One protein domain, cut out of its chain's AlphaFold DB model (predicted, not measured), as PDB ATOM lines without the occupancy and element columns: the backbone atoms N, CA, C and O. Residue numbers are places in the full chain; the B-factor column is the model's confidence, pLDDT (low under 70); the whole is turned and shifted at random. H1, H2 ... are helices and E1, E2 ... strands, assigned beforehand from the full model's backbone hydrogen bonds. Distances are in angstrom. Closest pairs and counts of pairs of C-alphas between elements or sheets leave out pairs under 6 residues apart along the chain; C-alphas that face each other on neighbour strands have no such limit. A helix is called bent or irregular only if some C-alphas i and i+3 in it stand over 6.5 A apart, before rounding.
ATOM      1  N   SER A   6     -12.751   2.639  -3.041       87.38
ATOM      2  CA  SER A   6     -11.986   3.499  -3.950       87.38
ATOM      3  C   SER A   6     -12.311   3.232  -5.419       87.38
ATOM      4  O   SER A   6     -12.521   4.186  -6.154       87.38
ATOM      5  N   THR A   7     -12.416   1.972  -5.852       89.44
ATOM      6  CA  THR A   7     -12.764   1.636  -7.245       89.44
ATOM      7  C   THR A   7     -14.136   2.183  -7.635       89.44
ATOM      8  O   THR A   7     -14.284   2.748  -8.714       89.44
ATOM      9  N   LYS A   8     -15.128   2.084  -6.741       90.19
ATOM     10  CA  LYS A   8     -16.459   2.654  -6.977       90.19
ATOM     11  C   LYS A   8     -16.385   4.174  -7.125       90.19
ATOM     12  O   LYS A   8     -16.890   4.707  -8.102       90.19
ATOM     13  N   PHE A   9     -15.679   4.847  -6.216       90.06
ATOM     14  CA  PHE A   9     -15.461   6.292  -6.293       90.06
ATOM     15  C   PHE A   9     -14.757   6.726  -7.588       90.06
ATOM     16  O   PHE A   9     -15.141   7.725  -8.189       90.06
ATOM     17  N   ILE A  10     -13.742   5.978  -8.033       90.88
ATOM     18  CA  ILE A  10     -13.026   6.243  -9.289       90.88
ATOM     19  C   ILE A  10     -13.982   6.126 -10.477       90.88
ATOM     20  O   ILE A  10     -14.029   7.025 -11.308       90.88
ATOM     21  N   ASN A  11     -14.782   5.060 -10.524       88.88
ATOM     22  CA  ASN A  11     -15.732   4.819 -11.611       88.88
ATOM     23  C   ASN A  11     -16.903   5.816 -11.624       88.88
ATOM     24  O   ASN A  11     -17.481   6.063 -12.677       88.88
ATOM     25  N   GLU A  12     -17.258   6.379 -10.468       90.44
ATOM     26  CA  GLU A  12     -18.285   7.421 -10.319       90.44
ATOM     27  C   GLU A  12     -17.721   8.844 -10.470       90.44
ATOM     28  O   GLU A  12     -18.477   9.816 -10.432       90.44
ATOM     29  N   THR A  13     -16.399   8.995 -10.617       88.94
ATOM     30  CA  THR A  13     -15.784  10.301 -10.863       88.94
ATOM     31  C   THR A  13     -16.154  10.776 -12.263       88.94
ATOM     32  O   THR A  13     -16.068  10.018 -13.225       88.94
ATOM     33  N   ASP A  14     -16.552  12.044 -12.368       90.38
ATOM     34  CA  ASP A  14     -16.916  12.666 -13.638       90.38
ATOM     35  C   ASP A  14     -15.763  12.531 -14.657       90.38
ATOM     36  O   ASP A  14     -14.660  13.031 -14.388       90.38
ATOM     37  N   PRO A  15     -15.986  11.874 -15.813       88.50
ATOM     38  CA  PRO A  15     -14.981  11.744 -16.861       88.50
ATOM     39  C   PRO A  15     -14.409  13.089 -17.319       88.50
ATOM     40  O   PRO A  15     -13.225  13.148 -17.646       88.50
ATOM     41  N   ALA A  16     -15.187  14.175 -17.235       92.62
ATOM     42  CA  ALA A  16     -14.744  15.508 -17.634       92.62
ATOM     43  C   ALA A  16     -13.546  16.026 -16.815       92.62
ATOM     44  O   ALA A  16     -12.819  16.926 -17.238       92.62
ATOM     45  N   THR A  17     -13.282  15.434 -15.644       92.69
ATOM     46  CA  THR A  17     -12.129  15.791 -14.800       92.69
ATOM     47  C   THR A  17     -10.772  15.514 -15.453       92.69
ATOM     48  O   THR A  17      -9.772  16.090 -15.020       92.69
ATOM     49  N   VAL A  18     -10.723  14.662 -16.483       95.75
ATOM     50  CA  VAL A  18      -9.499  14.327 -17.230       95.75
ATOM     51  C   VAL A  18      -9.521  14.813 -18.682       95.75
ATOM     52  O   VAL A  18      -8.557  14.569 -19.401       95.75
ATOM     53  N   ASP A  19     -10.549  15.545 -19.124       96.81
ATOM     54  CA  ASP A  19     -10.654  15.997 -20.525       96.81
ATOM     55  C   ASP A  19      -9.464  16.861 -20.953       96.81
ATOM     56  O   ASP A  19      -8.962  16.727 -22.067       96.81
ATOM     57  N   TRP A  20      -8.946  17.696 -20.049       96.56
ATOM     58  CA  TRP A  20      -7.759  18.511 -20.318       96.56
ATOM     59  C   TRP A  20      -6.521  17.658 -20.644       96.56
ATOM     60  O   TRP A  20      -5.718  18.047 -21.484       96.56
ATOM     61  N   ILE A  21      -6.391  16.473 -20.032       97.25
ATOM     62  CA  ILE A  21      -5.318  15.516 -20.334       97.25
ATOM     63  C   ILE A  21      -5.517  14.973 -21.744       97.25
ATOM     64  O   ILE A  21      -4.571  14.912 -22.520       97.25
ATOM     65  N   TYR A  22      -6.746  14.594 -22.097       97.69
ATOM     66  CA  TYR A  22      -7.034  14.050 -23.421       97.69
ATOM     67  C   TYR A  22      -6.823  15.072 -24.532       97.69
ATOM     68  O   TYR A  22      -6.296  14.698 -25.574       97.69
ATOM     69  N   ASN A  23      -7.141  16.344 -24.295       98.00
ATOM     70  CA  ASN A  23      -6.850  17.406 -25.252       98.00
ATOM     71  C   ASN A  23      -5.337  17.546 -25.493       98.00
ATOM     72  O   ASN A  23      -4.921  17.730 -26.632       98.00
ATOM     73  N   ILE A  24      -4.499  17.385 -24.460       98.25
ATOM     74  CA  ILE A  24      -3.034  17.358 -24.624       98.25
ATOM     75  C   ILE A  24      -2.596  16.110 -25.400       98.25
ATOM     76  O   ILE A  24      -1.867  16.227 -26.378       98.25
ATOM     77  N   LEU A  25      -3.067  14.920 -25.005       98.12
ATOM     78  CA  LEU A  25      -2.706  13.652 -25.658       98.12
ATOM     79  C   LEU A  25      -3.138  13.579 -27.132       98.12
ATOM     80  O   LEU A  25      -2.518  12.863 -27.911       98.12
ATOM     81  N   ASN A  26      -4.194  14.301 -27.509       97.81
ATOM     82  CA  ASN A  26      -4.679  14.408 -28.884       97.81
ATOM     83  C   ASN A  26      -4.053  15.577 -29.664       97.81
ATOM     84  O   ASN A  26      -4.384  15.755 -30.833       97.81
ATOM     85  N   HIS A  27      -3.173  16.370 -29.041       98.31
ATOM     86  CA  HIS A  27      -2.608  17.600 -29.612       98.31
ATOM     87  C   HIS A  27      -3.642  18.700 -29.924       98.31
ATOM     88  O   HIS A  27      -3.369  19.600 -30.721       98.31
ATOM     89  N   ASP A  28      -4.801  18.672 -29.261       98.06
ATOM     90  CA  ASP A  28      -5.851  19.698 -29.342       98.06
ATOM     91  C   ASP A  28      -5.536  20.926 -28.455       98.06
ATOM     92  O   ASP A  28      -6.136  21.992 -28.618       98.06
ATOM     93  N   SER A  29      -4.605  20.798 -27.499       97.56
ATOM     94  CA  SER A  29      -4.174  21.877 -26.598       97.56
ATOM     95  C   SER A  29      -2.735  21.703 -26.107       97.56
ATOM     96  O   SER A  29      -2.304  20.575 -25.887       97.56
ATOM     97  N   GLU A  30      -2.041  22.812 -25.827       96.69
ATOM     98  CA  GLU A  30      -0.681  22.860 -25.237       96.69
ATOM     99  C   GLU A  30       0.409  22.168 -26.087       96.69
ATOM    100  O   GLU A  30       1.517  21.919 -25.605       96.69
ATOM    101  N   SER A  31       0.124  21.866 -27.357       96.62
ATOM    102  CA  SER A  31       1.014  21.122 -28.261       96.62
ATOM    103  C   SER A  31       2.353  21.837 -28.497       96.62
ATOM    104  O   SER A  31       3.387  21.201 -28.679       96.62
ATOM    105  N   ASP A  32       2.363  23.169 -28.438       96.81
ATOM    106  CA  ASP A  32       3.556  24.015 -28.541       96.81
ATOM    107  C   ASP A  32       4.475  23.940 -27.309       96.81
ATOM    108  O   ASP A  32       5.647  24.316 -27.379       96.81
ATOM    109  N   ARG A  33       3.966  23.424 -26.184       96.56
ATOM    110  CA  ARG A  33       4.704  23.284 -24.919       96.56
ATOM    111  C   ARG A  33       5.233  21.876 -24.678       96.56
ATOM    112  O   ARG A  33       5.883  21.651 -23.653       96.56
ATOM    113  N   ILE A  34       4.978  20.939 -25.589       97.94
ATOM    114  CA  ILE A  34       5.469  19.567 -25.474       97.94
ATOM    115  C   ILE A  34       6.998  19.583 -25.377       97.94
ATOM    116  O   ILE A  34       7.716  20.119 -26.222       97.94
ATOM    117  N   PHE A  35       7.497  19.005 -24.289       97.38
ATOM    118  CA  PHE A  35       8.915  18.882 -23.988       97.38
ATOM    119  C   PHE A  35       9.519  17.638 -24.649       97.38
ATOM    120  O   PHE A  35      10.646  17.688 -25.140       97.38
ATOM    121  N   TYR A  36       8.774  16.532 -24.643       98.50
ATOM    122  CA  TYR A  36       9.129  15.261 -25.270       98.50
ATOM    123  C   TYR A  36       7.864  14.418 -25.463       98.50
ATOM    124  O   TYR A  36       6.952  14.500 -24.644       98.50
ATOM    125  N   GLU A  37       7.828  13.575 -26.491       98.62
ATOM    126  CA  GLU A  37       6.742  12.622 -26.716       98.62
ATOM    127  C   GLU A  37       7.298  11.282 -27.205       98.62
ATOM    128  O   GLU A  37       8.148  11.230 -28.098       98.62
ATOM    129  N   ASN A  38       6.786  10.200 -26.622       98.56
ATOM    130  CA  ASN A  38       6.851   8.856 -27.175       98.56
ATOM    131  C   ASN A  38       5.416   8.489 -27.602       98.56
ATOM    132  O   ASN A  38       4.582   8.332 -26.716       98.56
ATOM    133  N   PRO A  39       5.108   8.360 -28.907       98.06
ATOM    134  CA  PRO A  39       3.730   8.255 -29.395       98.06
ATOM    135  C   PRO A  39       3.134   6.838 -29.299       98.06
ATOM    136  O   PRO A  39       2.062   6.586 -29.852       98.06
ATOM    137  N   ASP A  40       3.824   5.878 -28.670       98.44
ATOM    138  CA  ASP A  40       3.295   4.520 -28.518       98.44
ATOM    139  C   ASP A  40       1.970   4.530 -27.715       98.44
ATOM    140  O   ASP A  40       1.894   5.127 -26.640       98.44
ATOM    141  N   PRO A  41       0.899   3.874 -28.194       96.88
ATOM    142  CA  PRO A  41      -0.413   3.971 -27.556       96.88
ATOM    143  C   PRO A  41      -0.504   3.292 -26.180       96.88
ATOM    144  O   PRO A  41      -1.441   3.585 -25.437       96.88
ATOM    145  N   LEU A  42       0.417   2.382 -25.842       96.00
ATOM    146  CA  LEU A  42       0.406   1.613 -24.589       96.00
ATOM    147  C   LEU A  42       1.601   1.940 -23.686       96.00
ATOM    148  O   LEU A  42       1.463   2.014 -22.468       96.00
ATOM    149  N   LEU A  43       2.776   2.135 -24.280       97.62
ATOM    150  CA  LEU A  43       4.043   2.405 -23.599       97.62
ATOM    151  C   LEU A  43       4.567   3.823 -23.851       97.62
ATOM    152  O   LEU A  43       5.684   4.143 -23.449       97.62
ATOM    153  N   GLY A  44       3.773   4.668 -24.501       98.31
ATOM    154  CA  GLY A  44       4.111   6.050 -24.787       98.31
ATOM    155  C   GLY A  44       3.473   7.048 -23.825       98.31
ATOM    156  O   GLY A  44       2.651   6.717 -22.961       98.31
ATOM    157  N   TYR A  45       3.903   8.296 -23.963       98.81
ATOM    158  CA  TYR A  45       3.576   9.400 -23.075       98.81
ATOM    159  C   TYR A  45       3.973  10.750 -23.692       98.81
ATOM    160  O   TYR A  45       4.923  10.839 -24.472       98.81
ATOM    161  N   ILE A  46       3.313  11.818 -23.242       98.81
ATOM    162  CA  ILE A  46       3.708  13.212 -23.483       98.81
ATOM    163  C   ILE A  46       4.299  13.794 -22.201       98.81
ATOM    164  O   ILE A  46       3.723  13.662 -21.124       98.81
ATOM    165  N   VAL A  47       5.433  14.481 -22.316       98.75
ATOM    166  CA  VAL A  47       6.054  15.264 -21.243       98.75
ATOM    167  C   VAL A  47       5.911  16.736 -21.571       98.75
ATOM    168  O   VAL A  47       6.245  17.156 -22.676       98.75
ATOM    169  N   LEU A  48       5.474  17.538 -20.605       98.50
ATOM    170  CA  LEU A  48       5.352  18.987 -20.747       98.50
ATOM    171  C   LEU A  48       5.602  19.709 -19.411       98.50
ATOM    172  O   LEU A  48       5.522  19.079 -18.350       98.50
ATOM    173  N   PRO A  49       5.916  21.019 -19.429       97.56
ATOM    174  CA  PRO A  49       6.004  21.825 -18.218       97.56
ATOM    175  C   PRO A  49       4.695  21.829 -17.423       97.56
ATOM    176  O   PRO A  49       3.638  22.173 -17.956       97.56
ATOM    177  N   ASP A  50       4.771  21.497 -16.133       94.50
ATOM    178  CA  ASP A  50       3.651  21.673 -15.203       94.50
ATOM    179  C   ASP A  50       3.398  23.181 -15.009       94.50
ATOM    180  O   ASP A  50       4.322  23.994 -15.072       94.50
ATOM    181  N   PHE A  51       2.148  23.569 -14.749       89.69
ATOM    182  CA  PHE A  51       1.762  24.969 -14.529       89.69
ATOM    183  C   PHE A  51       2.506  25.642 -13.357       89.69
ATOM    184  O   PHE A  51       2.469  26.864 -13.227       89.69
ATOM    185  N   LYS A  52       3.161  24.862 -12.489       88.56
ATOM    186  CA  LYS A  52       4.000  25.350 -11.384       88.56
ATOM    187  C   LYS A  52       5.372  25.861 -11.817       88.56
ATOM    188  O   LYS A  52       6.028  26.514 -11.008       88.56
ATOM    189  N   TRP A  53       5.834  25.538 -13.024       94.31
ATOM    190  CA  TRP A  53       7.162  25.922 -13.493       94.31
ATOM    191  C   TRP A  53       7.089  27.077 -14.493       94.31
ATOM    192  O   TRP A  53       6.308  27.053 -15.441       94.31
ATOM    193  N   ASP A  54       7.946  28.078 -14.302       92.62
ATOM    194  CA  ASP A  54       8.061  29.256 -15.170       92.62
ATOM    195  C   ASP A  54       8.800  28.974 -16.489       92.62
ATOM    196  O   ASP A  54       8.912  29.866 -17.325       92.62
ATOM    197  N   THR A  55       9.298  27.746 -16.689       93.50
ATOM    198  CA  THR A  55      10.125  27.306 -17.832       93.50
ATOM    199  C   THR A  55      11.492  27.989 -17.949       93.50
ATOM    200  O   THR A  55      12.203  27.797 -18.937       93.50
ATOM    201  N   VAL A  56      11.889  28.748 -16.927       93.00
ATOM    202  CA  VAL A  56      13.117  29.550 -16.898       93.00
ATOM    203  C   VAL A  56      14.016  29.109 -15.748       93.00
ATOM    204  O   VAL A  56      15.171  28.746 -15.965       93.00
ATOM    205  N   ASN A  57      13.505  29.117 -14.518       93.81
ATOM    206  CA  ASN A  57      14.281  28.802 -13.331       93.81
ATOM    207  C   ASN A  57      14.348  27.287 -13.107       93.81
ATOM    208  O   ASN A  57      13.385  26.655 -12.678       93.81
ATOM    209  N   LEU A  58      15.512  26.686 -13.351       94.44
ATOM    210  CA  LEU A  58      15.708  25.247 -13.154       94.44
ATOM    211  C   LEU A  58      15.638  24.815 -11.681       94.44
ATOM    212  O   LEU A  58      15.404  23.637 -11.410       94.44
ATOM    213  N   ALA A  59      15.798  25.736 -10.723       92.31
ATOM    214  CA  ALA A  59      15.629  25.433  -9.301       92.31
ATOM    215  C   ALA A  59      14.172  25.095  -8.943       92.31
ATOM    216  O   ALA A  59      13.937  24.379  -7.976       92.31
ATOM    217  N   THR A  60      13.212  25.575  -9.741       93.38
ATOM    218  CA  THR A  60      11.777  25.295  -9.599       93.38
ATOM    219  C   THR A  60      11.247  24.395 -10.716       93.38
ATOM    220  O   THR A  60      10.033  24.322 -10.919       93.38
ATOM    221  N   LEU A  61      12.140  23.698 -11.437       95.88
ATOM    222  CA  LEU A  61      11.769  22.798 -12.527       95.88
ATOM    223  C   LEU A  61      10.672  21.836 -12.077       95.88
ATOM    224  O   LEU A  61      10.788  21.169 -11.041       95.88
ATOM    225  N   HIS A  62       9.616  21.777 -12.885       96.50
ATOM    226  CA  HIS A  62       8.494  20.870 -12.715       96.50
ATOM    227  C   HIS A  62       7.941  20.501 -14.094       96.50
ATOM    228  O   HIS A  62       7.437  21.345 -14.834       96.50
ATOM    229  N   LEU A  63       8.035  19.223 -14.432       97.69
ATOM    230  CA  LEU A  63       7.423  18.614 -15.602       97.69
ATOM    231  C   LEU A  63       6.382  17.594 -15.143       97.69
ATOM    232  O   LEU A  63       6.432  17.074 -14.023       97.69
ATOM    233  N   ILE A  64       5.468  17.271 -16.046       98.12
ATOM    234  CA  ILE A  64       4.529  16.169 -15.893       98.12
ATOM    235  C   ILE A  64       4.616  15.273 -17.126       98.12
ATOM    236  O   ILE A  64       4.672  15.771 -18.248       98.12
ATOM    237  N   ALA A  65       4.661  13.960 -16.916       98.69
ATOM    238  CA  ALA A  65       4.500  12.964 -17.968       98.69
ATOM    239  C   ALA A  65       3.082  12.383 -17.895       98.69
ATOM    240  O   ALA A  65       2.677  11.895 -16.837       98.69
ATOM    241  N   LEU A  66       2.346  12.451 -19.002       98.69
ATOM    242  CA  LEU A  66       0.980  11.960 -19.184       98.69
ATOM    243  C   LEU A  66       1.032  10.738 -20.103       98.69
ATOM    244  O   LEU A  66       1.528  10.849 -21.222       98.69
ATOM    245  N   VAL A  67       0.571   9.577 -19.639       98.69
ATOM    246  CA  VAL A  67       0.661   8.329 -20.419       98.69
ATOM    247  C   VAL A  67      -0.413   8.278 -21.508       98.69
ATOM    248  O   VAL A  67      -1.511   8.788 -21.318       98.69
ATOM    249  N   HIS A  68      -0.151   7.639 -22.649       98.50
ATOM    250  CA  HIS A  68      -1.193   7.507 -23.678       98.50
ATOM    251  C   HIS A  68      -2.303   6.522 -23.277       98.50
ATOM    252  O   HIS A  68      -3.471   6.748 -23.616       98.50
ATOM    253  N   ASP A  69      -1.976   5.462 -22.524       98.06
ATOM    254  CA  ASP A  69      -2.958   4.454 -22.121       98.06
ATOM    255  C   ASP A  69      -3.989   5.023 -21.133       98.06
ATOM    256  O   ASP A  69      -3.751   5.205 -19.936       98.06
ATOM    257  N   LYS A  70      -5.202   5.251 -21.645       96.19
ATOM    258  CA  LYS A  70      -6.335   5.794 -20.887       96.19
ATOM    259  C   LYS A  70      -6.843   4.841 -19.802       96.19
ATOM    260  O   LYS A  70      -7.618   5.287 -18.949       96.19
ATOM    261  N   ASN A  71      -6.452   3.566 -19.817       95.69
ATOM    262  CA  ASN A  71      -6.850   2.582 -18.810       95.69
ATOM    263  C   ASN A  71      -6.051   2.712 -17.509       95.69
ATOM    264  O   ASN A  71      -6.543   2.294 -16.464       95.69
ATOM    265  N   LEU A  72      -4.874   3.343 -17.540       97.56
ATOM    266  CA  LEU A  72      -4.067   3.575 -16.346       97.56
ATOM    267  C   LEU A  72      -4.599   4.786 -15.586       97.56
ATOM    268  O   LEU A  72      -4.505   5.925 -16.042       97.56
ATOM    269  N   LYS A  73      -5.188   4.552 -14.412       96.88
ATOM    270  CA  LYS A  73      -5.837   5.581 -13.587       96.88
ATOM    271  C   LYS A  73      -4.968   6.012 -12.419       96.88
ATOM    272  O   LYS A  73      -5.038   7.164 -11.993       96.88
ATOM    273  N   SER A  74      -4.192   5.094 -11.850       97.00
ATOM    274  CA  SER A  74      -3.377   5.358 -10.667       97.00
ATOM    275  C   SER A  74      -2.257   4.335 -10.474       97.00
ATOM    276  O   SER A  74      -2.142   3.353 -11.201       97.00
ATOM    277  N   LEU A  75      -1.481   4.520  -9.402       97.00
ATOM    278  CA  LEU A  75      -0.479   3.567  -8.916       97.00
ATOM    279  C   LEU A  75      -1.008   2.126  -8.767       97.00
ATOM    280  O   LEU A  75      -0.242   1.177  -8.879       97.00
ATOM    281  N   ARG A  76      -2.313   1.943  -8.527       97.75
ATOM    282  CA  ARG A  76      -2.945   0.623  -8.352       97.75
ATOM    283  C   ARG A  76      -3.055  -0.193  -9.638       97.75
ATOM    284  O   ARG A  76      -3.250  -1.402  -9.542       97.75
ATOM    285  N   ASP A  77      -2.928   0.452 -10.792       98.00
ATOM    286  CA  ASP A  77      -3.024  -0.205 -12.098       98.00
ATOM    287  C   ASP A  77      -1.650  -0.665 -12.607       98.00
ATOM    288  O   ASP A  77      -1.571  -1.437 -13.553       98.00
ATOM    289  N   LEU A  78      -0.564  -0.244 -11.946       98.50
ATOM    290  CA  LEU A  78       0.797  -0.610 -12.327       98.50
ATOM    291  C   LEU A  78       1.142  -2.050 -11.937       98.50
ATOM    292  O   LEU A  78       0.918  -2.492 -10.808       98.50
ATOM    293  N   ASP A  79       1.752  -2.753 -12.882       98.50
ATOM    294  CA  ASP A  79       2.278  -4.111 -12.761       98.50
ATOM    295  C   ASP A  79       3.546  -4.278 -13.626       98.50
ATOM    296  O   ASP A  79       4.019  -3.321 -14.246       98.50
ATOM    297  N   SER A  80       4.094  -5.492 -13.697       98.56
ATOM    298  CA  SER A  80       5.326  -5.785 -14.441       98.56
ATOM    299  C   SER A  80       5.278  -5.435 -15.931       98.56
ATOM    300  O   SER A  80       6.328  -5.171 -16.514       98.56
ATOM    301  N   SER A  81       4.101  -5.416 -16.564       98.38
ATOM    302  CA  SER A  81       3.983  -5.055 -17.984       98.38
ATOM    303  C   SER A  81       4.287  -3.575 -18.246       98.38
ATOM    304  O   SER A  81       4.685  -3.214 -19.350       98.38
ATOM    305  N   HIS A  82       4.196  -2.734 -17.212       98.62
ATOM    306  CA  HIS A  82       4.402  -1.289 -17.293       98.62
ATOM    307  C   HIS A  82       5.853  -0.866 -17.027       98.62
ATOM    308  O   HIS A  82       6.202   0.297 -17.211       98.62
ATOM    309  N   LEU A  83       6.727  -1.785 -16.608       98.75
ATOM    310  CA  LEU A  83       8.133  -1.478 -16.321       98.75
ATOM    311  C   LEU A  83       8.881  -0.810 -17.487       98.75
ATOM    312  O   LEU A  83       9.616   0.143 -17.215       98.75
ATOM    313  N   PRO A  84       8.697  -1.225 -18.762       98.69
ATOM    314  CA  PRO A  84       9.311  -0.534 -19.894       98.69
ATOM    315  C   PRO A  84       8.909   0.942 -19.974       98.69
ATOM    316  O   PRO A  84       9.787   1.789 -20.095       98.69
ATOM    317  N   LEU A  85       7.617   1.255 -19.808       98.75
ATOM    318  CA  LEU A  85       7.091   2.625 -19.788       98.75
ATOM    319  C   LEU A  85       7.734   3.457 -18.666       98.75
ATOM    320  O   LEU A  85       8.257   4.541 -18.911       98.75
ATOM    321  N   LEU A  86       7.736   2.943 -17.429       98.75
ATOM    322  CA  LEU A  86       8.268   3.680 -16.273       98.75
ATOM    323  C   LEU A  86       9.772   3.967 -16.413       98.75
ATOM    324  O   LEU A  86      10.239   5.050 -16.053       98.75
ATOM    325  N   LYS A  87      10.533   3.001 -16.940       98.75
ATOM    326  CA  LYS A  87      11.976   3.136 -17.167       98.75
ATOM    327  C   LYS A  87      12.294   4.064 -18.337       98.75
ATOM    328  O   LYS A  87      13.223   4.865 -18.215       98.75
ATOM    329  N   ASP A  88      11.527   3.992 -19.424       98.75
ATOM    330  CA  ASP A  88      11.706   4.867 -20.586       98.75
ATOM    331  C   ASP A  88      11.456   6.332 -20.209       98.75
ATOM    332  O   ASP A  88      12.319   7.169 -20.464       98.75
ATOM    333  N   ILE A  89      10.393   6.630 -19.447       98.69
ATOM    334  CA  ILE A  89      10.126   7.986 -18.930       98.69
ATOM    335  C   ILE A  89      11.344   8.555 -18.201       98.69
ATOM    336  O   ILE A  89      11.777   9.672 -18.498       98.69
ATOM    337  N   LYS A  90      11.939   7.793 -17.275       98.12
ATOM    338  CA  LYS A  90      13.136   8.248 -16.552       98.12
ATOM    339  C   LYS A  90      14.302   8.518 -17.494       98.12
ATOM    340  O   LYS A  90      14.972   9.544 -17.356       98.12
ATOM    341  N   LEU A  91      14.562   7.595 -18.416       98.38
ATOM    342  CA  LEU A  91      15.699   7.665 -19.323       98.38
ATOM    343  C   LEU A  91      15.569   8.843 -20.293       98.38
ATOM    344  O   LEU A  91      16.474   9.674 -20.371       98.38
ATOM    345  N   GLN A  92      14.445   8.947 -21.001       98.50
ATOM    346  CA  GLN A  92      14.265   9.951 -22.046       98.50
ATOM    347  C   GLN A  92      14.163  11.356 -21.465       98.50
ATOM    348  O   GLN A  92      14.836  12.258 -21.957       98.50
ATOM    349  N   VAL A  93      13.409  11.555 -20.376       98.00
ATOM    350  CA  VAL A  93      13.312  12.880 -19.736       98.00
ATOM    351  C   VAL A  93      14.689  13.358 -19.280       98.00
ATOM    352  O   VAL A  93      15.056  14.504 -19.536       98.00
ATOM    353  N   SER A  94      15.482  12.466 -18.681       97.81
ATOM    354  CA  SER A  94      16.857  12.766 -18.269       97.81
ATOM    355  C   SER A  94      17.752  13.125 -19.459       97.81
ATOM    356  O   SER A  94      18.494  14.104 -19.398       97.81
ATOM    357  N   ASN A  95      17.668  12.373 -20.560       98.19
ATOM    358  CA  ASN A  95      18.455  12.631 -21.768       98.19
ATOM    359  C   ASN A  95      18.098  13.976 -22.410       98.19
ATOM    360  O   ASN A  95      18.991  14.756 -22.746       98.19
ATOM    361  N   VAL A  96      16.804  14.272 -22.546       97.94
ATOM    362  CA  VAL A  96      16.328  15.528 -23.138       97.94
ATOM    363  C   VAL A  96      16.703  16.715 -22.249       97.94
ATOM    364  O   VAL A  96      17.209  17.714 -22.758       97.94
ATOM    365  N   LEU A  97      16.543  16.604 -20.925       97.12
ATOM    366  CA  LEU A  97      16.971  17.650 -19.990       97.12
ATOM    367  C   LEU A  97      18.475  17.892 -20.051       97.12
ATOM    368  O   LEU A  97      18.888  19.042 -20.148       97.12
ATOM    369  N   LYS A  98      19.286  16.830 -20.078       97.06
ATOM    370  CA  LYS A  98      20.744  16.945 -20.192       97.06
ATOM    371  C   LYS A  98      21.168  17.599 -21.504       97.06
ATOM    372  O   LYS A  98      22.120  18.369 -21.529       97.06
ATOM    373  N   SER A  99      20.461  17.303 -22.594       97.31
ATOM    374  CA  SER A  99      20.722  17.923 -23.892       97.31
ATOM    375  C   SER A  99      20.322  19.400 -23.926       97.31
ATOM    376  O   SER A  99      20.997  20.188 -24.585       97.31
ATOM    377  N   ARG A 100      19.217  19.778 -23.272       96.00
ATOM    378  CA  ARG A 100      18.675  21.148 -23.299       96.00
ATOM    379  C   ARG A 100      19.340  22.072 -22.280       96.00
ATOM    380  O   ARG A 100      19.481  23.261 -22.545       96.00
ATOM    381  N   TYR A 101      19.765  21.518 -21.147       96.12
ATOM    382  CA  TYR A 101      20.393  22.226 -20.034       96.12
ATOM    383  C   TYR A 101      21.657  21.470 -19.581       96.12
ATOM    384  O   TYR A 101      21.623  20.776 -18.566       96.12
ATOM    385  N   PRO A 102      22.781  21.576 -20.318       95.06
ATOM    386  CA  PRO A 102      23.987  20.785 -20.045       95.06
ATOM    387  C   PRO A 102      24.595  20.997 -18.652       95.06
ATOM    388  O   PRO A 102      25.209  20.078 -18.112       95.06
ATOM    389  N   ASP A 103      24.398  22.182 -18.071       94.56
ATOM    390  CA  ASP A 103      24.902  22.547 -16.740       94.56
ATOM    391  C   ASP A 103      23.986  22.078 -15.597       94.56
ATOM    392  O   ASP A 103      24.330  22.208 -14.421       94.56
ATOM    393  N   PHE A 104      22.802  21.549 -15.917       95.06
ATOM    394  CA  PHE A 104      21.878  21.028 -14.923       95.06
ATOM    395  C   PHE A 104      22.286  19.617 -14.495       95.06
ATOM    396  O   PHE A 104      22.360  18.694 -15.309       95.06
ATOM    397  N   ASP A 105      22.508  19.428 -13.196       95.88
ATOM    398  CA  ASP A 105      22.781  18.107 -12.643       95.88
ATOM    399  C   ASP A 105      21.500  17.260 -12.604       95.88
ATOM    400  O   ASP A 105      20.632  17.423 -11.750       95.88
ATOM    401  N   ILE A 106      21.415  16.303 -13.527       95.94
ATOM    402  CA  ILE A 106      20.306  15.349 -13.659       95.94
ATOM    403  C   ILE A 106      20.079  14.528 -12.382       95.94
ATOM    404  O   ILE A 106      18.958  14.075 -12.151       95.94
ATOM    405  N   SER A 107      21.091  14.368 -11.517       95.06
ATOM    406  CA  SER A 107      20.926  13.686 -10.225       95.06
ATOM    407  C   SER A 107      19.974  14.422  -9.270       95.06
ATOM    408  O   SER A 107      19.456  13.825  -8.330       95.06
ATOM    409  N   GLN A 108      19.700  15.704  -9.540       95.12
ATOM    410  CA  GLN A 108      18.761  16.537  -8.788       95.12
ATOM    411  C   GLN A 108      17.297  16.323  -9.205       95.12
ATOM    412  O   GLN A 108      16.417  17.000  -8.674       95.12
ATOM    413  N   LEU A 109      17.010  15.422 -10.154       96.12
ATOM    414  CA  LEU A 109      15.642  15.105 -10.561       96.12
ATOM    415  C   LEU A 109      14.990  14.092  -9.626       96.12
ATOM    416  O   LEU A 109      15.493  12.991  -9.405       96.12
ATOM    417  N   LEU A 110      13.795  14.438  -9.167       95.62
ATOM    418  CA  LEU A 110      12.907  13.559  -8.433       95.62
ATOM    419  C   LEU A 110      11.726  13.159  -9.316       95.62
ATOM    420  O   LEU A 110      10.949  14.008  -9.749       95.62
ATOM    421  N   PHE A 111      11.568  11.856  -9.532       97.69
ATOM    422  CA  PHE A 111      10.434  11.276 -10.250       97.69
ATOM    423  C   PHE A 111       9.476  10.638  -9.249       97.69
ATOM    424  O   PHE A 111       9.902   9.813  -8.434       97.69
ATOM    425  N   TYR A 112       8.190  10.981  -9.300       97.12
ATOM    426  CA  TYR A 112       7.211  10.442  -8.358       97.12
ATOM    427  C   TYR A 112       5.775  10.431  -8.895       97.12
ATOM    428  O   TYR A 112       5.404  11.195  -9.782       97.12
ATOM    429  N   VAL A 113       4.947   9.559  -8.319       96.44
ATOM    430  CA  VAL A 113       3.511   9.426  -8.611       96.44
ATOM    431  C   VAL A 113       2.713   9.733  -7.349       96.44
ATOM    432  O   VAL A 113       3.118   9.361  -6.248       96.44
ATOM    433  N   HIS A 114       1.565  10.393  -7.481       95.12
ATOM    434  CA  HIS A 114       0.668  10.609  -6.348       95.12
ATOM    435  C   HIS A 114      -0.265   9.415  -6.108       95.12
ATOM    436  O   HIS A 114      -0.876   8.893  -7.042       95.12
ATOM    437  N   TYR A 115      -0.478   9.064  -4.839       93.25
ATOM    438  CA  TYR A 115      -1.569   8.192  -4.416       93.25
ATOM    439  C   TYR A 115      -2.287   8.763  -3.174       93.25
ATOM    440  O   TYR A 115      -1.683   8.963  -2.130       93.25
ATOM    441  N   HIS A 116      -3.585   9.070  -3.225       91.38
ATOM    442  CA  HIS A 116      -4.410   9.149  -4.435       91.38
ATOM    443  C   HIS A 116      -4.008  10.353  -5.322       91.38
ATOM    444  O   HIS A 116      -3.594  11.399  -4.798       91.38
ATOM    445  N   PRO A 117      -4.130  10.231  -6.658       93.38
ATOM    446  CA  PRO A 117      -3.862  11.335  -7.573       93.38
ATOM    447  C   PRO A 117      -4.973  12.394  -7.514       93.38
ATOM    448  O   PRO A 117      -6.075  12.136  -7.028       93.38
ATOM    449  N   SER A 118      -4.687  13.602  -8.013       89.44
ATOM    450  CA  SER A 118      -5.719  14.645  -8.170       89.44
ATOM    451  C   SER A 118      -6.701  14.321  -9.303       89.44
ATOM    452  O   SER A 118      -7.870  14.681  -9.213       89.44
ATOM    453  N   PHE A 119      -6.226  13.625 -10.338       93.31
ATOM    454  CA  PHE A 119      -6.994  13.199 -11.507       93.31
ATOM    455  C   PHE A 119      -6.679  11.732 -11.800       93.31
ATOM    456  O   PHE A 119      -5.516  11.333 -11.731       93.31
ATOM    457  N   TYR A 120      -7.695  10.928 -12.112       96.31
ATOM    458  CA  TYR A 120      -7.535   9.492 -12.362       96.31
ATOM    459  C   TYR A 120      -7.156   9.209 -13.815       96.31
ATOM    460  O   TYR A 120      -7.926   8.678 -14.610       96.31
ATOM    461  N   HIS A 121      -5.932   9.587 -14.137       97.75
ATOM    462  CA  HIS A 121      -5.191   9.212 -15.327       97.75
ATOM    463  C   HIS A 121      -3.730   9.195 -14.891       97.75
ATOM    464  O   HIS A 121      -3.287  10.159 -14.263       97.75
ATOM    465  N   LEU A 122      -3.004   8.105 -15.127       98.44
ATOM    466  CA  LEU A 122      -1.654   7.947 -14.604       98.44
ATOM    467  C   LEU A 122      -0.752   9.068 -15.131       98.44
ATOM    468  O   LEU A 122      -0.627   9.289 -16.330       98.44
ATOM    469  N   HIS A 123      -0.115   9.769 -14.203       98.38
ATOM    470  CA  HIS A 123       0.850  10.806 -14.514       98.38
ATOM    471  C   HIS A 123       2.021  10.744 -13.543       98.38
ATOM    472  O   HIS A 123       1.862  10.408 -12.364       98.38
ATOM    473  N   ILE A 124       3.203  11.070 -14.054       98.38
ATOM    474  CA  ILE A 124       4.446  11.108 -13.288       98.38
ATOM    475  C   ILE A 124       4.884  12.560 -13.180       98.38
ATOM    476  O   ILE A 124       5.011  13.259 -14.181       98.38
ATOM    477  N   HIS A 125       5.119  13.006 -11.952       97.56
ATOM    478  CA  HIS A 125       5.745  14.288 -11.678       97.56
ATOM    479  C   HIS A 125       7.260  14.137 -11.770       97.56
ATOM    480  O   HIS A 125       7.823  13.173 -11.242       97.56
ATOM    481  N   ILE A 126       7.907  15.102 -12.418       97.56
ATOM    482  CA  ILE A 126       9.360  15.219 -12.475       97.56
ATOM    483  C   ILE A 126       9.722  16.613 -11.980       97.56
ATOM    484  O   ILE A 126       9.383  17.599 -12.628       97.56
ATOM    485  N   SER A 127      10.400  16.717 -10.844       95.88
ATOM    486  CA  SER A 127      10.783  18.013 -10.282       95.88
ATOM    487  C   SER A 127      12.258  18.070  -9.921       95.88
ATOM    488  O   SER A 127      12.889  17.043  -9.686       95.88
ATOM    489  N   ASN A 128      12.805  19.278  -9.820       95.19
ATOM    490  CA  ASN A 128      14.040  19.478  -9.068       95.19
ATOM    491  C   ASN A 128      13.794  19.124  -7.587       95.19
ATOM    492  O   ASN A 128      12.716  19.397  -7.055       95.19
ATOM    493  N   ILE A 129      14.779  18.536  -6.910       91.50
ATOM    494  CA  ILE A 129      14.731  18.255  -5.467       91.50
ATOM    495  C   ILE A 129      14.548  19.524  -4.617       91.50
ATOM    496  O   ILE A 129      13.997  19.460  -3.522       91.50
ATOM    497  N   ASN A 130      14.973  20.677  -5.138       88.25
ATOM    498  CA  ASN A 130      14.818  21.982  -4.494       88.25
ATOM    499  C   ASN A 130      13.422  22.596  -4.703       88.25
ATOM    500  O   ASN A 130      13.105  23.614  -4.088       88.25
ATOM    501  N   THR A 131      12.581  22.004  -5.557       84.94
ATOM    502  CA  THR A 131      11.222  22.493  -5.792       84.94
ATOM    503  C   THR A 131      10.359  22.216  -4.563       84.94
ATOM    504  O   THR A 131       9.978  21.078  -4.293       84.94
ATOM    505  N   GLU A 132       9.969  23.265  -3.839       76.19
ATOM    506  CA  GLU A 132       8.982  23.133  -2.769       76.19
ATOM    507  C   GLU A 132       7.595  22.837  -3.361       76.19
ATOM    508  O   GLU A 132       7.001  23.650  -4.073       76.19
ATOM    509  N   SER A 133       7.043  21.657  -3.067       73.06
ATOM    510  CA  SER A 133       5.694  21.296  -3.502       73.06
ATOM    511  C   SER A 133       4.919  20.567  -2.416       73.06
ATOM    512  O   SER A 133       5.349  19.532  -1.912       73.06
ATOM    513  N   GLN A 134       3.689  21.017  -2.148       68.81
ATOM    514  CA  GLN A 134       2.726  20.265  -1.330       68.81
ATOM    515  C   GLN A 134       2.397  18.879  -1.924       68.81
ATOM    516  O   GLN A 134       1.833  18.028  -1.240       68.81
ATOM    517  N   GLY A 135       2.733  18.628  -3.196       66.88
ATOM    518  CA  GLY A 135       2.629  17.298  -3.800       66.88
ATOM    519  C   GLY A 135       3.597  16.278  -3.193       66.88
ATOM    520  O   GLY A 135       3.273  15.100  -3.113       66.88
ATOM    521  N   MET A 136       4.740  16.732  -2.671       70.94
ATOM    522  CA  MET A 136       5.797  15.878  -2.114       70.94
ATOM    523  C   MET A 136       5.563  15.475  -0.649       70.94
ATOM    524  O   MET A 136       6.463  14.948   0.003       70.94
ATOM    525  N   ILE A 137       4.363  15.705  -0.107       75.00
ATOM    526  CA  ILE A 137       4.021  15.291   1.257       75.00
ATOM    527  C   ILE A 137       4.167  13.765   1.381       75.00
ATOM    528  O   ILE A 137       3.622  12.999   0.577       75.00
ATOM    529  N   SER A 138       4.894  13.335   2.418       72.31
ATOM    530  CA  SER A 138       5.082  11.921   2.750       72.31
ATOM    531  C   SER A 138       3.734  11.210   2.884       72.31
ATOM    532  O   SER A 138       2.806  11.718   3.514       72.31
ATOM    533  N   GLY A 139       3.615  10.041   2.256       76.56
ATOM    534  CA  GLY A 139       2.365   9.282   2.201       76.56
ATOM    535  C   GLY A 139       1.415   9.684   1.069       76.56
ATOM    536  O   GLY A 139       0.392   9.027   0.913       76.56
ATOM    537  N   ARG A 140       1.745  10.713   0.270       88.75
ATOM    538  CA  ARG A 140       1.076  11.003  -1.009       88.75
ATOM    539  C   ARG A 140       1.988  10.760  -2.207       88.75
ATOM    540  O   ARG A 140       1.539  10.175  -3.187       88.75
ATOM    541  N   ALA A 141       3.235  11.224  -2.158       92.75
ATOM    542  CA  ALA A 141       4.209  10.989  -3.221       92.75
ATOM    543  C   ALA A 141       4.884   9.617  -3.066       92.75
ATOM    544  O   ALA A 141       5.413   9.289  -2.004       92.75
ATOM    545  N   HIS A 142       4.897   8.841  -4.146       95.31
ATOM    546  CA  HIS A 142       5.599   7.569  -4.267       95.31
ATOM    547  C   HIS A 142       6.739   7.721  -5.268       95.31
ATOM    548  O   HIS A 142       6.492   7.984  -6.444       95.31
ATOM    549  N   ILE A 143       7.980   7.569  -4.800       96.31
ATOM    550  CA  ILE A 143       9.175   7.717  -5.638       96.31
ATOM    551  C   ILE A 143       9.181   6.639  -6.719       96.31
ATOM    552  O   ILE A 143       9.040   5.456  -6.416       96.31
ATOM    553  N   LEU A 144       9.367   7.044  -7.976       97.88
ATOM    554  CA  LEU A 144       9.250   6.155  -9.131       97.88
ATOM    555  C   LEU A 144      10.259   5.000  -9.085       97.88
ATOM    556  O   LEU A 144       9.918   3.889  -9.469       97.88
ATOM    557  N   ASP A 145      11.459   5.225  -8.547       97.88
ATOM    558  CA  ASP A 145      12.443   4.153  -8.345       97.88
ATOM    559  C   ASP A 145      11.963   3.076  -7.378       97.88
ATOM    560  O   ASP A 145      12.133   1.893  -7.653       97.88
ATOM    561  N   GLN A 146      11.288   3.459  -6.292       97.69
ATOM    562  CA  GLN A 146      10.656   2.484  -5.403       97.69
ATOM    563  C   GLN A 146       9.467   1.799  -6.076       97.69
ATOM    564  O   GLN A 146       9.224   0.626  -5.822       97.69
ATOM    565  N   VAL A 147       8.721   2.503  -6.933       98.38
ATOM    566  CA  VAL A 147       7.632   1.894  -7.713       98.38
ATOM    567  C   VAL A 147       8.152   0.797  -8.625       98.38
ATOM    568  O   VAL A 147       7.617  -0.311  -8.605       98.38
ATOM    569  N   ILE A 148       9.214   1.089  -9.369       98.75
ATOM    570  CA  ILE A 148       9.885   0.127 -10.238       98.75
ATOM    571  C   ILE A 148      10.432  -1.039  -9.404       98.75
ATOM    572  O   ILE A 148      10.087  -2.183  -9.679       98.75
ATOM    573  N   ASP A 149      11.196  -0.761  -8.345       98.69
ATOM    574  CA  ASP A 149      11.810  -1.789  -7.493       98.69
ATOM    575  C   ASP A 149      10.777  -2.727  -6.848       98.69
ATOM    576  O   ASP A 149      10.921  -3.947  -6.898       98.69
ATOM    577  N   ASN A 150       9.676  -2.180  -6.325       98.62
ATOM    578  CA  ASN A 150       8.598  -2.978  -5.740       98.62
ATOM    579  C   ASN A 150       7.990  -3.963  -6.753       98.62
ATOM    580  O   ASN A 150       7.679  -5.106  -6.406       98.62
ATOM    581  N   ILE A 151       7.802  -3.528  -8.001       98.75
ATOM    582  CA  ILE A 151       7.236  -4.368  -9.062       98.75
ATOM    583  C   ILE A 151       8.263  -5.411  -9.532       98.75
ATOM    584  O   ILE A 151       7.906  -6.572  -9.729       98.75
ATOM    585  N   GLU A 152       9.526  -5.015  -9.695       98.44
ATOM    586  CA  GLU A 152      10.589  -5.882 -10.223       98.44
ATOM    587  C   GLU A 152      11.054  -6.936  -9.231       98.44
ATOM    588  O   GLU A 152      11.218  -8.099  -9.597       98.44
ATOM    589  N   ASN A 153      11.259  -6.535  -7.979       98.44
ATOM    590  CA  ASN A 153      12.019  -7.322  -7.016       98.44
ATOM    591  C   ASN A 153      11.164  -7.894  -5.881       98.44
ATOM    592  O   ASN A 153      11.607  -8.822  -5.205       98.44
ATOM    593  N   ILE A 154       9.940  -7.393  -5.673       98.31
ATOM    594  CA  ILE A 154       9.039  -7.908  -4.629       98.31
ATOM    595  C   ILE A 154       7.896  -8.724  -5.234       98.31
ATOM    596  O   ILE A 154       7.682  -9.872  -4.845       98.31
ATOM    597  N   SER A 155       7.115  -8.145  -6.149       98.44
ATOM    598  CA  SER A 155       5.994  -8.848  -6.783       98.44
ATOM    599  C   SER A 155       5.556  -8.144  -8.071       98.44
ATOM    600  O   SER A 155       5.258  -6.952  -8.009       98.44
ATOM    601  N   PRO A 156       5.333  -8.866  -9.189       98.12
ATOM    602  CA  PRO A 156       4.926  -8.256 -10.460       98.12
ATOM    603  C   PRO A 156       3.602  -7.487 -10.368       98.12
ATOM    604  O   PRO A 156       3.367  -6.570 -11.137       98.12
ATOM    605  N   ASN A 157       2.745  -7.832  -9.404       97.94
ATOM    606  CA  ASN A 157       1.502  -7.134  -9.067       97.94
ATOM    607  C   ASN A 157       1.509  -6.585  -7.626       97.94
ATOM    608  O   ASN A 157       0.561  -6.776  -6.855       97.94
ATOM    609  N   TYR A 158       2.628  -5.984  -7.211       98.44
ATOM    610  CA  TYR A 158       2.812  -5.451  -5.859       98.44
ATOM    611  C   TYR A 158       1.701  -4.467  -5.469       98.44
ATOM    612  O   TYR A 158       1.089  -4.600  -4.406       98.44
ATOM    613  N   TYR A 159       1.387  -3.511  -6.346       97.81
ATOM    614  CA  TYR A 159       0.465  -2.422  -6.031       97.81
ATOM    615  C   TYR A 159      -0.996  -2.844  -5.941       97.81
ATOM    616  O   TYR A 159      -1.774  -2.183  -5.260       97.81
ATOM    617  N   GLN A 160      -1.375  -3.983  -6.503       97.31
ATOM    618  CA  GLN A 160      -2.706  -4.561  -6.331       97.31
ATOM    619  C   GLN A 160      -2.870  -5.180  -4.932       97.31
ATOM    620  O   GLN A 160      -3.988  -5.269  -4.426       97.31
ATOM    621  N   LYS A 161      -1.765  -5.568  -4.281       96.06
ATOM    622  CA  LYS A 161      -1.750  -6.257  -2.979       96.06
ATOM    623  C   LYS A 161      -1.384  -5.343  -1.811       96.06
ATOM    624  O   LYS A 161      -1.889  -5.530  -0.708       96.06
ATOM    625  N   ALA A 162      -0.501  -4.374  -2.037       95.31
ATOM    626  CA  ALA A 162       0.065  -3.553  -0.977       95.31
ATOM    627  C   ALA A 162      -0.994  -2.690  -0.269       95.31
ATOM    628  O   ALA A 162      -1.880  -2.091  -0.892       95.31
ATOM    629  N   THR A 163      -0.869  -2.560   1.051       93.06
ATOM    630  CA  THR A 163      -1.561  -1.502   1.792       93.06
ATOM    631  C   THR A 163      -0.816  -0.199   1.541       93.06
ATOM    632  O   THR A 163       0.353  -0.076   1.893       93.06
ATOM    633  N   LEU A 164      -1.489   0.765   0.913       91.12
ATOM    634  CA  LEU A 164      -0.916   2.077   0.628       91.12
ATOM    635  C   LEU A 164      -1.462   3.077   1.652       91.12
ATOM    636  O   LEU A 164      -2.685   3.109   1.832       91.12
ATOM    637  N   PRO A 165      -0.602   3.860   2.328       84.88
ATOM    638  CA  PRO A 165      -1.070   4.926   3.197       84.88
ATOM    639  C   PRO A 165      -1.849   5.950   2.372       84.88
ATOM    640  O   PRO A 165      -1.576   6.160   1.192       84.88
ATOM    641  N   VAL A 166      -2.846   6.567   2.997       82.50
ATOM    642  CA  VAL A 166      -3.688   7.570   2.353       82.50
ATOM    643  C   VAL A 166      -3.733   8.798   3.244       82.50
ATOM    644  O   VAL A 166      -4.140   8.720   4.401       82.50
ATOM    645  N   VAL A 167      -3.327   9.936   2.686       78.69
ATOM    646  CA  VAL A 167      -3.351  11.232   3.365       78.69
ATOM    647  C   VAL A 167      -4.327  12.140   2.630       78.69
ATOM    648  O   VAL A 167      -4.122  12.481   1.465       78.69
ATOM    649  N   PHE A 168      -5.397  12.544   3.313       80.31
ATOM    650  CA  PHE A 168      -6.420  13.418   2.750       80.31
ATOM    651  C   PHE A 168      -6.685  14.632   3.627       80.31
ATOM    652  O   PHE A 168      -6.729  14.546   4.851       80.31
ATOM    653  N   GLY A 169      -6.944  15.766   2.975       80.38
ATOM    654  CA  GLY A 169      -7.614  16.881   3.630       80.38
ATOM    655  C   GLY A 169      -9.084  16.541   3.882       80.38
ATOM    656  O   GLY A 169      -9.709  15.862   3.072       80.38
ATOM    657  N   GLN A 170      -9.659  17.074   4.961       81.44
ATOM    658  CA  GLN A 170     -11.043  16.793   5.381       81.44
ATOM    659  C   GLN A 170     -12.105  17.083   4.304       81.44
ATOM    660  O   GLN A 170     -13.184  16.500   4.322       81.44
ATOM    661  N   LYS A 171     -11.807  17.978   3.354       83.56
ATOM    662  CA  LYS A 171     -12.695  18.323   2.231       83.56
ATOM    663  C   LYS A 171     -12.631  17.334   1.059       83.56
ATOM    664  O   LYS A 171     -13.388  17.484   0.104       83.56
ATOM    665  N   ASN A 172     -11.715  16.365   1.075       83.94
ATOM    666  CA  ASN A 172     -11.603  15.377   0.008       83.94
ATOM    667  C   ASN A 172     -12.819  14.435   0.038       83.94
ATOM    668  O   ASN A 172     -13.141  13.873   1.079       83.94
ATOM    669  N   LYS A 173     -13.477  14.227  -1.109       84.69
ATOM    670  CA  LYS A 173     -14.681  13.379  -1.200       84.69
ATOM    671  C   LYS A 173     -14.430  11.921  -0.792       84.69
ATOM    672  O   LYS A 173     -15.337  11.279  -0.277       84.69
ATOM    673  N   LEU A 174     -13.218  11.405  -1.002       85.12
ATOM    674  CA  LEU A 174     -12.854  10.043  -0.618       85.12
ATOM    675  C   LEU A 174     -12.527   9.928   0.878       85.12
ATOM    676  O   LEU A 174     -12.627   8.835   1.425       85.12
ATOM    677  N   TYR A 175     -12.196  11.035   1.558       85.69
ATOM    678  CA  TYR A 175     -11.932  11.032   3.000       85.69
ATOM    679  C   TYR A 175     -13.135  10.501   3.783       85.69
ATOM    680  O   TYR A 175     -13.000   9.508   4.491       85.69
ATOM    681  N   SER A 176     -14.322  11.086   3.588       82.38
ATOM    682  CA  SER A 176     -15.536  10.665   4.301       82.38
ATOM    683  C   SER A 176     -15.935   9.220   3.992       82.38
ATOM    684  O   SER A 176     -16.411   8.513   4.874       82.38
ATOM    685  N   LEU A 177     -15.708   8.755   2.762       84.44
ATOM    686  CA  LEU A 177     -16.003   7.379   2.360       84.44
ATOM    687  C   LEU A 177     -15.072   6.353   3.018       84.44
ATOM    688  O   LEU A 177     -15.490   5.222   3.236       84.44
ATOM    689  N   LEU A 178     -13.826   6.726   3.319       82.81
ATOM    690  CA  LEU A 178     -12.858   5.835   3.962       82.81
ATOM    691  C   LEU A 178     -12.924   5.875   5.494       82.81
ATOM    692  O   LEU A 178     -12.556   4.890   6.122       82.81
ATOM    693  N   THR A 179     -13.371   6.981   6.097       79.12
ATOM    694  CA  THR A 179     -13.454   7.118   7.564       79.12
ATOM    695  C   THR A 179     -14.779   6.657   8.165       79.12
ATOM    696  O   THR A 179     -14.854   6.488   9.375       79.12
ATOM    697  N   ASN A 180     -15.822   6.474   7.352       69.19
ATOM    698  CA  ASN A 180     -17.157   6.050   7.798       69.19
ATOM    699  C   ASN A 180     -17.384   4.527   7.666       69.19
ATOM    700  O   ASN A 180     -18.527   4.097   7.507       69.19
ATOM    701  N   VAL A 181     -16.304   3.736   7.664       58.88
ATOM    702  CA  VAL A 181     -16.315   2.264   7.525       58.88
ATOM    703  C   VAL A 181     -16.224   1.597   8.886       58.88
ATOM    704  O   VAL A 181     -15.376   2.040   9.690       58.88
TER     705      VAL A 181
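Overview. This is residues 6 to 181 of the 181 residues of an uncharacterized protein of Smittium megazygosporum (UniProt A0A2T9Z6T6). A strongly twisted sheet of six strands forms the core, with the long helix H3 and the shorter H4 over one face and H2 crossing the other. H1 and H6, from the two ends of the printed part, lie side by side away from the sheet, and short H5 follows H4 at a corner. The printed part has 176 residues, in the order H1 H2 E1 E2 E3 H3 E4 E5 E6 H4 H5 H6; the antiparallel sheet runs E1 E2 E3 E5 E4 E6. The class is mixed, helices and strands; the whole is compact, with a radius of gyration of the C-alphas of 16.2 A and spans of 52 by 38 by 32 A.

Along the chain. H1, residues 6 to 11, begins at C-alpha 6 (-11.986, 3.499, -3.950). H2 is residues 15 to 25, 15.2 A long. E1 is residues 36 to 38, E2 45 to 49 and E3 62 to 67, the last 16.7 A long. H3, residues 80 to 100, spans 31.3 A from C-alpha 80 at (5.326, -5.785, -14.441). E4 is residues 109 to 114, 16.2 A, and E5 123 to 128, 16.7 A. E6 is residues 141 to 143, H4 144 to 154, 14.8 A, H5 158 to 161, and H6 173 to 179, ending at C-alpha 179 (-13.454, 7.118, 7.564). H2 and H3 are irregular: C-alphas 17 and 20 are 7.5 A apart, C-alphas 81 and 84 7.2 A.

Arrangement. E1, E2 and E3 form a meander, each strand the antiparallel neighbour of the one before; N 38 and O 45 are 2.9 A apart, N 66 and O 46 2.8 A. Across E3 and E5, N 63 and O 126 are 2.8 A apart. In the hairpin E4 and E5, N 110 and O 127 are 2.8 A apart; for E4 and E6, N 142 and O 113 are 2.8 A. E3, H3 and E4 are a split strand-helix-strand unit, with E5 between its strands and a right-handed crossover. H3 and H4 are on the same face; residues 80 to 87 of H3 touch H4, closest at the C-alphas of Ser 80 and Ile 151, 5.9 A, at a shallow tilt of 31 degrees, opposite ways. H2 is on the opposite face, at a height over the sheet of 11.0 A; its closest C-alphas to E2 are Leu 25 and Ile 46, 6.8 A. H4 and H5 only just touch, only at the corner, with 3 pairs of C-alphas within 8 A, closest Ile 151 and Tyr 158, 5.6 A. H1 and H6, not on the sheet, are close but not clearly touching: the C-alphas of Phe 9 and Leu 174 are 7.3 A apart. Every O i to N i+4 pair is within hydrogen-bond range in H1 and H4, against 4 of 7 in H2, 15 of 17 in H3 and 2 of 3 in H6; H5 is too short for such a pair.

Size, cuts and confidence. The farthest C-alphas, Pro 102 and Val 181, are 52.2 A apart. The printed part has no cut. The links E2 to E3, E3 to H3, E5 to E6 and H5 to H6 are long. Mean pLDDT of the printed part is 93.5; residues 134 to 135 and 180 to 181 are under 70.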